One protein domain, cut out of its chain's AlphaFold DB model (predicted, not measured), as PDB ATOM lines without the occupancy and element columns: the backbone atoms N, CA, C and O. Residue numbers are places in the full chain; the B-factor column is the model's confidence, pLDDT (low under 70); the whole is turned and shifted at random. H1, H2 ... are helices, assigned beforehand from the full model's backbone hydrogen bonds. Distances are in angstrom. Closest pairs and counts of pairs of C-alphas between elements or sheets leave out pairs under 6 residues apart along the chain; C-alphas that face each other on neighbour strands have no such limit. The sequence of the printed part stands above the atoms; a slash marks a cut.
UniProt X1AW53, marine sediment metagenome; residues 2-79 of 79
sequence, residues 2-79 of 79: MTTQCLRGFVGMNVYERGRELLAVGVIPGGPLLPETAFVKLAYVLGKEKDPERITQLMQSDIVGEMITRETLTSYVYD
ATOM      1  N   MET A   2     -15.728 -16.400 -37.329       97.44
ATOM      2  CA  MET A   2     -16.223 -15.409 -36.367       97.44
ATOM      3  C   MET A   2     -15.773 -14.001 -36.758       97.44
ATOM      4  O   MET A   2     -14.575 -13.749 -36.869       97.44
ATOM      5  N   THR A   3     -16.728 -13.089 -36.918       97.44
ATOM      6  CA  THR A   3     -16.503 -11.641 -37.046       97.44
ATOM      7  C   THR A   3     -17.061 -10.911 -35.821       97.44
ATOM      8  O   THR A   3     -17.671 -11.520 -34.943       97.44
ATOM      9  N   THR A   4     -16.823  -9.604 -35.725       96.06
ATOM     10  CA  THR A   4     -17.398  -8.753 -34.675       96.06
ATOM     11  C   THR A   4     -18.623  -7.998 -35.194       96.06
ATOM     12  O   THR A   4     -18.701  -7.671 -36.374       96.06
ATOM     13  N   GLN A   5     -19.580  -7.697 -34.312       96.38
ATOM     14  CA  GLN A   5     -20.693  -6.786 -34.621       96.38
ATOM     15  C   GLN A   5     -20.234  -5.323 -34.688       96.38
ATOM     16  O   GLN A   5     -20.894  -4.484 -35.298       96.38
ATOM     17  N   CYS A   6     -19.101  -4.998 -34.060       94.12
ATOM     18  CA  CYS A   6     -18.479  -3.692 -34.208       94.12
ATOM     19  C   CYS A   6     -17.889  -3.592 -35.616       94.12
ATOM     20  O   CYS A   6     -16.893  -4.242 -35.904       94.12
ATOM     21  N   LEU A   7     -18.470  -2.753 -36.479       90.69
ATOM     22  CA  LEU A   7     -18.016  -2.605 -37.871       90.69
ATOM     23  C   LEU A   7     -16.554  -2.163 -38.009       90.69
ATOM     24  O   LEU A   7     -15.955  -2.337 -39.061       90.69
ATOM     25  N   ARG A   8     -15.980  -1.568 -36.962       89.38
ATOM     26  CA  ARG A   8     -14.567  -1.211 -36.918       89.38
ATOM     27  C   ARG A   8     -13.881  -1.967 -35.796       89.38
ATOM     28  O   ARG A   8     -14.434  -2.069 -34.697       89.38
ATOM     29  N   GLY A   9     -12.668  -2.436 -36.058       89.75
ATOM     30  CA  GLY A   9     -11.909  -3.229 -35.106       89.75
ATOM     31  C   GLY A   9     -11.346  -4.501 -35.713       89.75
ATOM     32  O   GLY A   9     -11.761  -4.966 -36.770       89.75
ATOM     33  N   PHE A  10     -10.433  -5.102 -34.959       93.12
ATOM     34  CA  PHE A  10      -9.828  -6.382 -35.284       93.12
ATOM     35  C   PHE A  10     -10.308  -7.475 -34.322       93.12
ATOM     36  O   PHE A  10     -10.307  -7.302 -33.100       93.12
ATOM     37  N   VAL A  11     -10.669  -8.637 -34.863       95.44
ATOM     38  CA  VAL A  11     -11.093  -9.803 -34.079       95.44
ATOM     39  C   VAL A  11      -9.876 -10.576 -33.561       95.44
ATOM     40  O   VAL A  11      -9.277 -11.384 -34.269       95.44
ATOM     41  N   GLY A  12      -9.528 -10.358 -32.289       94.88
ATOM     42  CA  GLY A  12      -8.458 -11.071 -31.583       94.88
ATOM     43  C   GLY A  12      -8.969 -12.190 -30.669       94.88
ATOM     44  O   GLY A  12      -9.217 -11.962 -29.487       94.88
ATOM     45  N   MET A  13      -9.075 -13.423 -31.177       96.94
ATOM     46  CA  MET A  13      -9.658 -14.549 -30.418       96.94
ATOM     47  C   MET A  13      -8.736 -15.156 -29.342       96.94
ATOM     48  O   MET A  13      -9.199 -15.933 -28.518       96.94
ATOM     49  N   ASN A  14      -7.453 -14.786 -29.289       97.12
ATOM     50  CA  ASN A  14      -6.515 -15.320 -28.289       97.12
ATOM     51  C   ASN A  14      -6.587 -14.619 -26.918       97.12
ATOM     52  O   ASN A  14      -6.096 -15.164 -25.928       97.12
ATOM     53  N   VAL A  15      -7.199 -13.429 -26.846       96.75
ATOM     54  CA  VAL A  15      -7.207 -12.583 -25.638       96.75
ATOM     55  C   VAL A  15      -8.076 -13.198 -24.539       96.75
ATOM     56  O   VAL A  15      -7.609 -13.456 -23.430       96.75
ATOM     57  N   TYR A  16      -9.336 -13.490 -24.859       97.81
ATOM     58  CA  TYR A  16     -10.319 -13.983 -23.896       97.81
ATOM     59  C   TYR A  16     -10.476 -15.500 -23.971       97.81
ATOM     60  O   TYR A  16     -10.373 -16.093 -25.043       97.81
ATOM     61  N   GLU A  17     -10.785 -16.125 -22.833       98.25
ATOM     62  CA  GLU A  17     -11.012 -17.573 -22.723       98.25
ATOM     63  C   GLU A  17     -12.032 -18.080 -23.744       98.25
ATOM     64  O   GLU A  17     -11.735 -19.003 -24.495       98.25
ATOM     65  N   ARG A  18     -13.174 -17.394 -23.865       97.81
ATOM     66  CA  ARG A  18     -14.221 -17.741 -24.838       97.81
ATOM     67  C   ARG A  18     -13.724 -17.742 -26.281       97.81
ATOM     68  O   ARG A  18     -14.134 -18.579 -27.073       97.81
ATOM     69  N   GLY A  19     -12.815 -16.832 -26.629       97.69
ATOM     70  CA  GLY A  19     -12.204 -16.825 -27.956       97.69
ATOM     71  C   GLY A  19     -11.335 -18.063 -28.191       97.69
ATOM     72  O   GLY A  19     -11.431 -18.682 -29.247       97.69
ATOM     73  N   ARG A  20     -10.553 -18.479 -27.187       98.12
ATOM     74  CA  ARG A  20      -9.729 -19.696 -27.261       98.12
ATOM     75  C   ARG A  20     -10.570 -20.971 -27.313       98.12
ATOM     76  O   ARG A  20     -10.225 -21.876 -28.064       98.12
ATOM     77  N   GLU A  21     -11.686 -21.027 -26.587       98.44
ATOM     78  CA  GLU A  21     -12.655 -22.130 -26.682       98.44
ATOM     79  C   GLU A  21     -13.227 -22.255 -28.102       98.44
ATOM     80  O   GLU A  21     -13.274 -23.351 -28.658       98.44
ATOM     81  N   LEU A  22     -13.603 -21.133 -28.728       98.06
ATOM     82  CA  LEU A  22     -14.093 -21.125 -30.109       98.06
ATOM     83  C   LEU A  22     -13.016 -21.585 -31.106       98.06
ATOM     84  O   LEU A  22     -13.314 -22.347 -32.025       98.06
ATOM     85  N   LEU A  23     -11.761 -21.167 -30.916       97.31
ATOM     86  CA  LEU A  23     -10.640 -21.662 -31.723       97.31
ATOM     87  C   LEU A  23     -10.462 -23.181 -31.566       97.31
ATOM     88  O   LEU A  23     -10.263 -23.872 -32.563       97.31
ATOM     89  N   ALA A  24     -10.585 -23.710 -30.345       97.69
ATOM     90  CA  ALA A  24     -10.432 -25.138 -30.063       97.69
ATOM     91  C   ALA A  24     -11.490 -26.014 -30.759       97.69
ATOM     92  O   ALA A  24     -11.206 -27.165 -31.082       97.69
ATOM     93  N   VAL A  25     -12.681 -25.473 -31.040       97.31
ATOM     94  CA  VAL A  25     -13.733 -26.166 -31.813       97.31
ATOM     95  C   VAL A  25     -13.677 -25.874 -33.321       97.31
ATOM     96  O   VAL A  25     -14.592 -26.241 -34.054       97.31
ATOM     97  N   GLY A  26     -12.611 -25.225 -33.804       95.75
ATOM     98  CA  GLY A  26     -12.359 -25.011 -35.234       95.75
ATOM     99  C   GLY A  26     -12.973 -23.737 -35.822       95.75
ATOM    100  O   GLY A  26     -13.072 -23.604 -37.043       95.75
ATOM    101  N   VAL A  27     -13.395 -22.774 -34.996       97.38
ATOM    102  CA  VAL A  27     -13.884 -21.489 -35.513       97.38
ATOM    103  C   VAL A  27     -12.733 -20.693 -36.121       97.38
ATOM    104  O   VAL A  27     -11.773 -20.334 -35.450       97.38
ATOM    105  N   ILE A  28     -12.874 -20.351 -37.400       97.12
ATOM    106  CA  ILE A  28     -11.906 -19.521 -38.122       97.12
ATOM    107  C   ILE A  28     -12.028 -18.057 -37.647       97.12
ATOM    108  O   ILE A  28     -13.126 -17.494 -37.756       97.12
ATOM    109  N   PRO A  29     -10.953 -17.412 -37.156       96.56
ATOM    110  CA  PRO A  29     -10.965 -15.997 -36.791       96.56
ATOM    111  C   PRO A  29     -11.097 -15.109 -38.032       96.56
ATOM    112  O   PRO A  29     -10.382 -15.300 -39.013       96.56
ATOM    113  N   GLY A  30     -11.998 -14.126 -37.986       95.50
ATOM    114  CA  GLY A  30     -12.232 -13.198 -39.095       95.50
ATOM    115  C   GLY A  30     -11.236 -12.046 -39.200       95.50
ATOM    116  O   GLY A  30     -11.180 -11.403 -40.244       95.50
ATOM    117  N   GLY A  31     -10.436 -11.804 -38.156       95.06
ATOM    118  CA  GLY A  31      -9.408 -10.763 -38.143       95.06
ATOM    119  C   GLY A  31      -9.981  -9.379 -38.488       95.06
ATOM    120  O   GLY A  31     -10.806  -8.889 -37.716       95.06
ATOM    121  N   PRO A  32      -9.565  -8.751 -39.606       95.12
ATOM    122  CA  PRO A  32     -10.000  -7.408 -40.001       95.12
ATOM    123  C   PRO A  32     -11.293  -7.383 -40.837       95.12
ATOM    124  O   PRO A  32     -11.737  -6.313 -41.241       95.12
ATOM    125  N   LEU A  33     -11.871  -8.541 -41.176       96.44
ATOM    126  CA  LEU A  33     -12.994  -8.598 -42.109       96.44
ATOM    127  C   LEU A  33     -14.278  -8.011 -41.519       96.44
ATOM    128  O   LEU A  33     -14.709  -8.396 -40.427       96.44
ATOM    129  N   LEU A  34     -14.960  -7.196 -42.326       96.19
ATOM    130  CA  LEU A  34     -16.364  -6.858 -42.104       96.19
ATOM    131  C   LEU A  34     -17.236  -8.125 -42.161       96.19
ATOM    132  O   LEU A  34     -16.951  -9.016 -42.971       96.19
ATOM    133  N   PRO A  35     -18.316  -8.219 -41.360       97.31
ATOM    134  CA  PRO A  35     -19.233  -9.360 -41.390       97.31
ATOM    135  C   PRO A  35     -19.784  -9.681 -42.786       97.31
ATOM    136  O   PRO A  35     -19.830 -10.846 -43.182       97.31
ATOM    137  N   GLU A  36     -20.149  -8.658 -43.554       97.81
ATOM    138  CA  GLU A  36     -20.702  -8.785 -44.901       97.81
ATOM    139  C   GLU A  36     -19.647  -9.304 -45.885       97.81
ATOM    140  O   GLU A  36     -19.907 -10.239 -46.648       97.81
ATOM    141  N   THR A  37     -18.426  -8.765 -45.826       97.44
ATOM    142  CA  THR A  37     -17.305  -9.211 -46.665       97.44
ATOM    143  C   THR A  37     -16.902 -10.646 -46.339       97.44
ATOM    144  O   THR A  37     -16.697 -11.452 -47.243       97.44
ATOM    145  N   ALA A  38     -16.850 -10.997 -45.052       97.62
ATOM    146  CA  ALA A  38     -16.624 -12.357 -44.578       97.62
ATOM    147  C   ALA A  38     -17.670 -13.345 -45.121       97.62
ATOM    148  O   ALA A  38     -17.315 -14.433 -45.580       97.62
ATOM    149  N   PHE A  39     -18.948 -12.958 -45.108       98.06
ATOM    150  CA  PHE A  39     -20.039 -13.773 -45.638       98.06
ATOM    151  C   PHE A  39     -19.898 -14.018 -47.148       98.06
ATOM    152  O   PHE A  39     -19.920 -15.169 -47.590       98.06
ATOM    153  N   VAL A  40     -19.691 -12.958 -47.937       98.19
ATOM    154  CA  VAL A  40     -19.530 -13.072 -49.398       98.19
ATOM    155  C   VAL A  40     -18.271 -13.862 -49.756       98.19
ATOM    156  O   VAL A  40     -18.321 -14.735 -50.625       98.19
ATOM    157  N   LYS A  41     -17.156 -13.622 -49.054       98.25
ATOM    158  CA  LYS A  41     -15.906 -14.365 -49.248       98.25
ATOM    159  C   LYS A  41     -16.095 -15.854 -48.973       98.25
ATOM    160  O   LYS A  41     -15.651 -16.671 -49.774       98.25
ATOM    161  N   LEU A  42     -16.802 -16.216 -47.901       97.75
ATOM    162  CA  LEU A  42     -17.091 -17.615 -47.593       97.75
ATOM    163  C   LEU A  42     -17.935 -18.277 -48.689       97.75
ATOM    164  O   LEU A  42     -17.600 -19.375 -49.127       97.75
ATOM    165  N   ALA A  43     -18.986 -17.604 -49.168       98.19
ATOM    166  CA  ALA A  43     -19.803 -18.108 -50.271       98.19
ATOM    167  C   ALA A  43     -18.974 -18.313 -51.553       98.19
ATOM    168  O   ALA A  43     -19.107 -19.339 -52.222       98.19
ATOM    169  N   TYR A  44     -18.077 -17.373 -51.866       98.25
ATOM    170  CA  TYR A  44     -17.160 -17.478 -52.999       98.25
ATOM    171  C   TYR A  44     -16.186 -18.657 -52.853       98.25
ATOM    172  O   TYR A  44     -16.070 -19.472 -53.771       98.25
ATOM    173  N   VAL A  45     -15.513 -18.774 -51.703       98.12
ATOM    174  CA  VAL A  45     -14.510 -19.817 -51.436       98.12
ATOM    175  C   VAL A  45     -15.144 -21.208 -51.472       98.12
ATOM    176  O   VAL A  45     -14.617 -22.086 -52.149       98.12
ATOM    177  N   LEU A  46     -16.306 -21.402 -50.839       98.00
ATOM    178  CA  LEU A  46     -17.034 -22.679 -50.875       98.00
ATOM    179  C   LEU A  46     -17.521 -23.055 -52.284       98.00
ATOM    180  O   LEU A  46     -17.704 -24.231 -52.587       98.00
ATOM    181  N   GLY A  47     -17.718 -22.071 -53.165       98.19
ATOM    182  CA  GLY A  47     -18.016 -22.310 -54.578       98.19
ATOM    183  C   GLY A  47     -16.807 -22.769 -55.406       98.19
ATOM    184  O   GLY A  47     -16.990 -23.219 -56.539       98.19
ATOM    185  N   LYS A  48     -15.581 -22.643 -54.881       97.38
ATOM    186  CA  LYS A  48     -14.322 -22.929 -55.593       97.38
ATOM    187  C   LYS A  48     -13.508 -24.065 -54.988       97.38
ATOM    188  O   LYS A  48     -12.788 -24.728 -55.727       97.38
ATOM    189  N   GLU A  49     -13.626 -24.285 -53.688       98.00
ATOM    190  CA  GLU A  49     -12.826 -25.241 -52.933       98.00
ATOM    191  C   GLU A  49     -13.723 -26.118 -52.054       98.00
ATOM    192  O   GLU A  49     -14.773 -25.680 -51.580       98.00
ATOM    193  N   LYS A  50     -13.310 -27.371 -51.850       96.88
ATOM    194  CA  LYS A  50     -14.017 -28.353 -51.019       96.88
ATOM    195  C   LYS A  50     -13.177 -28.857 -49.853       96.88
ATOM    196  O   LYS A  50     -13.761 -29.342 -48.888       96.88
ATOM    197  N   ASP A  51     -11.852 -28.761 -49.937       97.88
ATOM    198  CA  ASP A  51     -10.971 -29.130 -48.834       97.88
ATOM    199  C   ASP A  51     -11.104 -28.122 -47.672       97.88
ATOM    200  O   ASP A  51     -10.806 -26.937 -47.858       97.88
ATOM    201  N   PRO A  52     -11.542 -28.547 -46.470       95.62
ATOM    202  CA  PRO A  52     -11.717 -27.657 -45.322       95.62
ATOM    203  C   PRO A  52     -10.442 -26.921 -44.898       95.62
ATOM    204  O   PRO A  52     -10.516 -25.764 -44.463       95.62
ATOM    205  N   GLU A  53      -9.275 -27.557 -45.031       96.69
ATOM    206  CA  GLU A  53      -7.999 -26.925 -44.692       96.69
ATOM    207  C   GLU A  53      -7.697 -25.796 -45.675       96.69
ATOM    208  O   GLU A  53      -7.416 -24.661 -45.268       96.69
ATOM    209  N   ARG A  54      -7.856 -26.062 -46.975       97.81
ATOM    210  CA  ARG A  54      -7.691 -25.047 -48.012       97.81
ATOM    211  C   ARG A  54      -8.725 -23.925 -47.926       97.81
ATOM    212  O   ARG A  54      -8.355 -22.763 -48.089       97.81
ATOM    213  N   ILE A  55      -9.983 -24.232 -47.601       97.75
ATOM    214  CA  ILE A  55     -11.023 -23.226 -47.322       97.75
ATOM    215  C   ILE A  55     -10.566 -22.316 -46.181       97.75
ATOM    216  O   ILE A  55     -10.641 -21.095 -46.300       97.75
ATOM    217  N   THR A  56     -10.051 -22.893 -45.096       96.94
ATOM    218  CA  THR A  56      -9.570 -22.122 -43.943       96.94
ATOM    219  C   THR A  56      -8.420 -21.196 -44.328       96.94
ATOM    220  O   THR A  56      -8.455 -20.013 -43.988       96.94
ATOM    221  N   GLN A  57      -7.453 -21.694 -45.104       97.06
ATOM    222  CA  GLN A  57      -6.343 -20.887 -45.619       97.06
ATOM    223  C   GLN A  57      -6.834 -19.731 -46.499       97.06
ATOM    224  O   GLN A  57      -6.411 -18.595 -46.301       97.06
ATOM    225  N   LEU A  58      -7.754 -19.996 -47.432       97.50
ATOM    226  CA  LEU A  58      -8.310 -18.977 -48.327       97.50
ATOM    227  C   LEU A  58      -9.110 -17.916 -47.566       97.50
ATOM    228  O   LEU A  58      -9.034 -16.726 -47.872       97.50
ATOM    229  N   MET A  59      -9.854 -18.327 -46.538       97.44
ATOM    230  CA  MET A  59     -10.569 -17.393 -45.673       97.44
ATOM    231  C   MET A  59      -9.617 -16.479 -44.894       97.44
ATOM    232  O   MET A  59     -10.008 -15.351 -44.604       97.44
ATOM    233  N   GLN A  60      -8.389 -16.927 -44.615       95.81
ATOM    234  CA  GLN A  60      -7.349 -16.191 -43.882       95.81
ATOM    235  C   GLN A  60      -6.313 -15.476 -44.767       95.81
ATOM    236  O   GLN A  60      -5.461 -14.766 -44.237       95.81
ATOM    237  N   SER A  61      -6.361 -15.644 -46.090       96.00
ATOM    238  CA  SER A  61      -5.480 -14.951 -47.039       96.00
ATOM    239  C   SER A  61      -6.158 -13.727 -47.639       96.00
ATOM    240  O   SER A  61      -7.343 -13.802 -47.950       96.00
ATOM    241  N   ASP A  62      -5.418 -12.656 -47.891       97.19
ATOM    242  CA  ASP A  62      -5.913 -11.533 -48.693       97.19
ATOM    243  C   ASP A  62      -6.063 -11.941 -50.171       97.19
ATOM    244  O   ASP A  62      -5.142 -12.542 -50.733       97.19
ATOM    245  N   ILE A  63      -7.215 -11.658 -50.793       95.94
ATOM    246  CA  ILE A  63      -7.494 -12.036 -52.193       95.94
ATOM    247  C   ILE A  63      -7.655 -10.796 -53.078       95.94
ATOM    248  O   ILE A  63      -7.157 -10.772 -54.203       95.94
ATOM    249  N   VAL A  64      -8.363  -9.778 -52.589       96.81
ATOM    250  CA  VAL A  64      -8.725  -8.564 -53.334       96.81
ATOM    251  C   VAL A  64      -8.481  -7.276 -52.535       96.81
ATOM    252  O   VAL A  64      -8.989  -6.221 -52.914       96.81
ATOM    253  N   GLY A  65      -7.707  -7.339 -51.449       95.62
ATOM    254  CA  GLY A  65      -7.455  -6.208 -50.553       95.62
ATOM    255  C   GLY A  65      -8.476  -6.094 -49.421       95.62
ATOM    256  O   GLY A  65      -8.609  -5.033 -48.813       95.62
ATOM    257  N   GLU A  66      -9.235  -7.157 -49.145       95.62
ATOM    258  CA  GLU A  66     -10.211  -7.178 -48.057       95.62
ATOM    259  C   GLU A  66      -9.579  -7.376 -46.671       95.62
ATOM    260  O   GLU A  66     -10.258  -7.203 -45.657       95.62
ATOM    261  N   MET A  67      -8.301  -7.765 -46.614       95.12
ATOM    262  CA  MET A  67      -7.571  -7.939 -45.363       95.12
ATOM    263  C   MET A  67      -6.435  -6.934 -45.217       95.12
ATOM    264  O   MET A  67      -5.659  -6.687 -46.133       95.12
ATOM    265  N   ILE A  68      -6.284  -6.424 -43.998       93.12
ATOM    266  CA  ILE A  68      -5.150  -5.596 -43.590       93.12
ATOM    267  C   ILE A  68      -4.347  -6.314 -42.509       93.12
ATOM    268  O   ILE A  68      -4.894  -7.007 -41.652       93.12
ATOM    269  N   THR A  69      -3.030  -6.123 -42.521       89.94
ATOM    270  CA  THR A  69      -2.138  -6.671 -41.488       89.94
ATOM    271  C   THR A  69      -2.177  -5.860 -40.197       89.94
ATOM    272  O   THR A  69      -1.850  -6.379 -39.129       89.94
ATOM    273  N   ARG A  70      -2.563  -4.579 -40.281       90.25
ATOM    274  CA  ARG A  70      -2.631  -3.665 -39.143       90.25
ATOM    275  C   ARG A  70      -3.588  -2.506 -39.411       90.25
ATOM    276  O   ARG A  70      -3.601  -1.945 -40.500       90.25
ATOM    277  N   GLU A  71      -4.305  -2.116 -38.367       89.12
ATOM    278  CA  GLU A  71      -5.113  -0.895 -38.310       89.12
ATOM    279  C   GLU A  71      -4.233   0.364 -38.234       89.12
ATOM    280  O   GLU A  71      -3.227   0.401 -37.512       89.12
ATOM    281  N   THR A  72      -4.609   1.413 -38.964       89.50
ATOM    282  CA  THR A  72      -3.945   2.723 -38.895       89.50
ATOM    283  C   THR A  72      -4.587   3.596 -37.816       89.50
ATOM    284  O   THR A  72      -5.703   3.354 -37.375       89.50
ATOM    285  N   LEU A  73      -3.895   4.647 -37.368       87.25
ATOM    286  CA  LEU A  73      -4.456   5.563 -36.360       87.25
ATOM    287  C   LEU A  73      -5.707   6.311 -36.851       87.25
ATOM    288  O   LEU A  73      -6.494   6.789 -36.041       87.25
ATOM    289  N   THR A  74      -5.888   6.411 -38.167       87.44
ATOM    290  CA  THR A  74      -6.978   7.156 -38.799       87.44
ATOM    291  C   THR A  74      -8.165   6.283 -39.200       87.44
ATOM    292  O   THR A  74      -9.182   6.832 -39.603       87.44
ATOM    293  N   SER A  75      -8.103   4.953 -39.059       83.62
ATOM    294  CA  SER A  75      -9.150   4.046 -39.568       83.62
ATOM    295  C   SER A  75     -10.507   4.150 -38.854       83.62
ATOM    296  O   SER A  75     -11.497   3.566 -39.299       83.62
ATOM    297  N   TYR A  76     -10.584   4.925 -37.770       85.25
ATOM    298  CA  TYR A  76     -11.796   5.135 -36.973       85.25
ATOM    299  C   TYR A  76     -12.310   6.577 -36.993       85.25
ATOM    300  O   TYR A  76     -13.333   6.857 -36.366       85.25
ATOM    301  N   VAL A  77     -11.606   7.482 -37.675       82.81
ATOM    302  CA  VAL A  77     -12.011   8.882 -37.807       82.81
ATOM    303  C   VAL A  77     -12.892   8.999 -39.045       82.81
ATOM    304  O   VAL A  77     -12.556   8.468 -40.099       82.81
ATOM    305  N   TYR A  78     -14.046   9.641 -38.893       68.75
ATOM    306  CA  TYR A  78     -14.883  10.013 -40.026       68.75
ATOM    307  C   TYR A  78     -14.366  11.339 -40.584       68.75
ATOM    308  O   TYR A  78     -14.129  12.258 -39.796       68.75
ATOM    309  N   ASP A  79     -14.192  11.412 -41.901       61.94
ATOM    310  CA  ASP A  79     -14.054  12.687 -42.611       61.94
ATOM    311  C   ASP A  79     -15.366  13.490 -42.554       61.94
ATOM    312  O   ASP A  79     -16.454  12.861 -42.607       61.94
TER     313      ASP A  79
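Overview. This is residues 2 to 79 of the 79 residues of a protein of marine sediment metagenome (UniProt X1AW53). With little regular structure, the domain is a helical hairpin of H2 and H3, with the short helix H1 set off from it across loops that include residues 2 to 13 and 25 to 34. A tail, residues 61 to 79, leads from H3 to the far end of the longest axis. The printed part has 78 residues, 29 of them in three named helices, H1, H2, H3 in order; it is all helix, with no named strand. It is only just compact, close to loose: radius of gyration of the C-alphas 13.4 A, spans 41 by 32 by 19 A.

Along the chain. H1, residues 17 to 24, begins at C-alpha 17 (-11.012, -17.573, -22.723) and is 10.6 A long. H2, residues 35 to 46, measures 16.5 A. H3, residues 52 to 60, measures 12.4 A and ends at C-alpha 60 (-7.349, -16.191, -43.882).

Arrangement. H1 is apart from H2 and H3. H2 and H3 touch, their closest C-alphas, of Val 45 and Ile 55, 6.4 A apart. They run opposite ways at a tilt of 38 degrees, only just steep. In H1, H2 and H3 every O i to N i+4 pair is within hydrogen-bond range.

Size, cuts and confidence. The C-alphas farthest apart, of Asp 51 and Asp 79, are separated by 42.4 A. The printed part has no cut and no long link between helices. Residues 78 to 79 have pLDDT under 70.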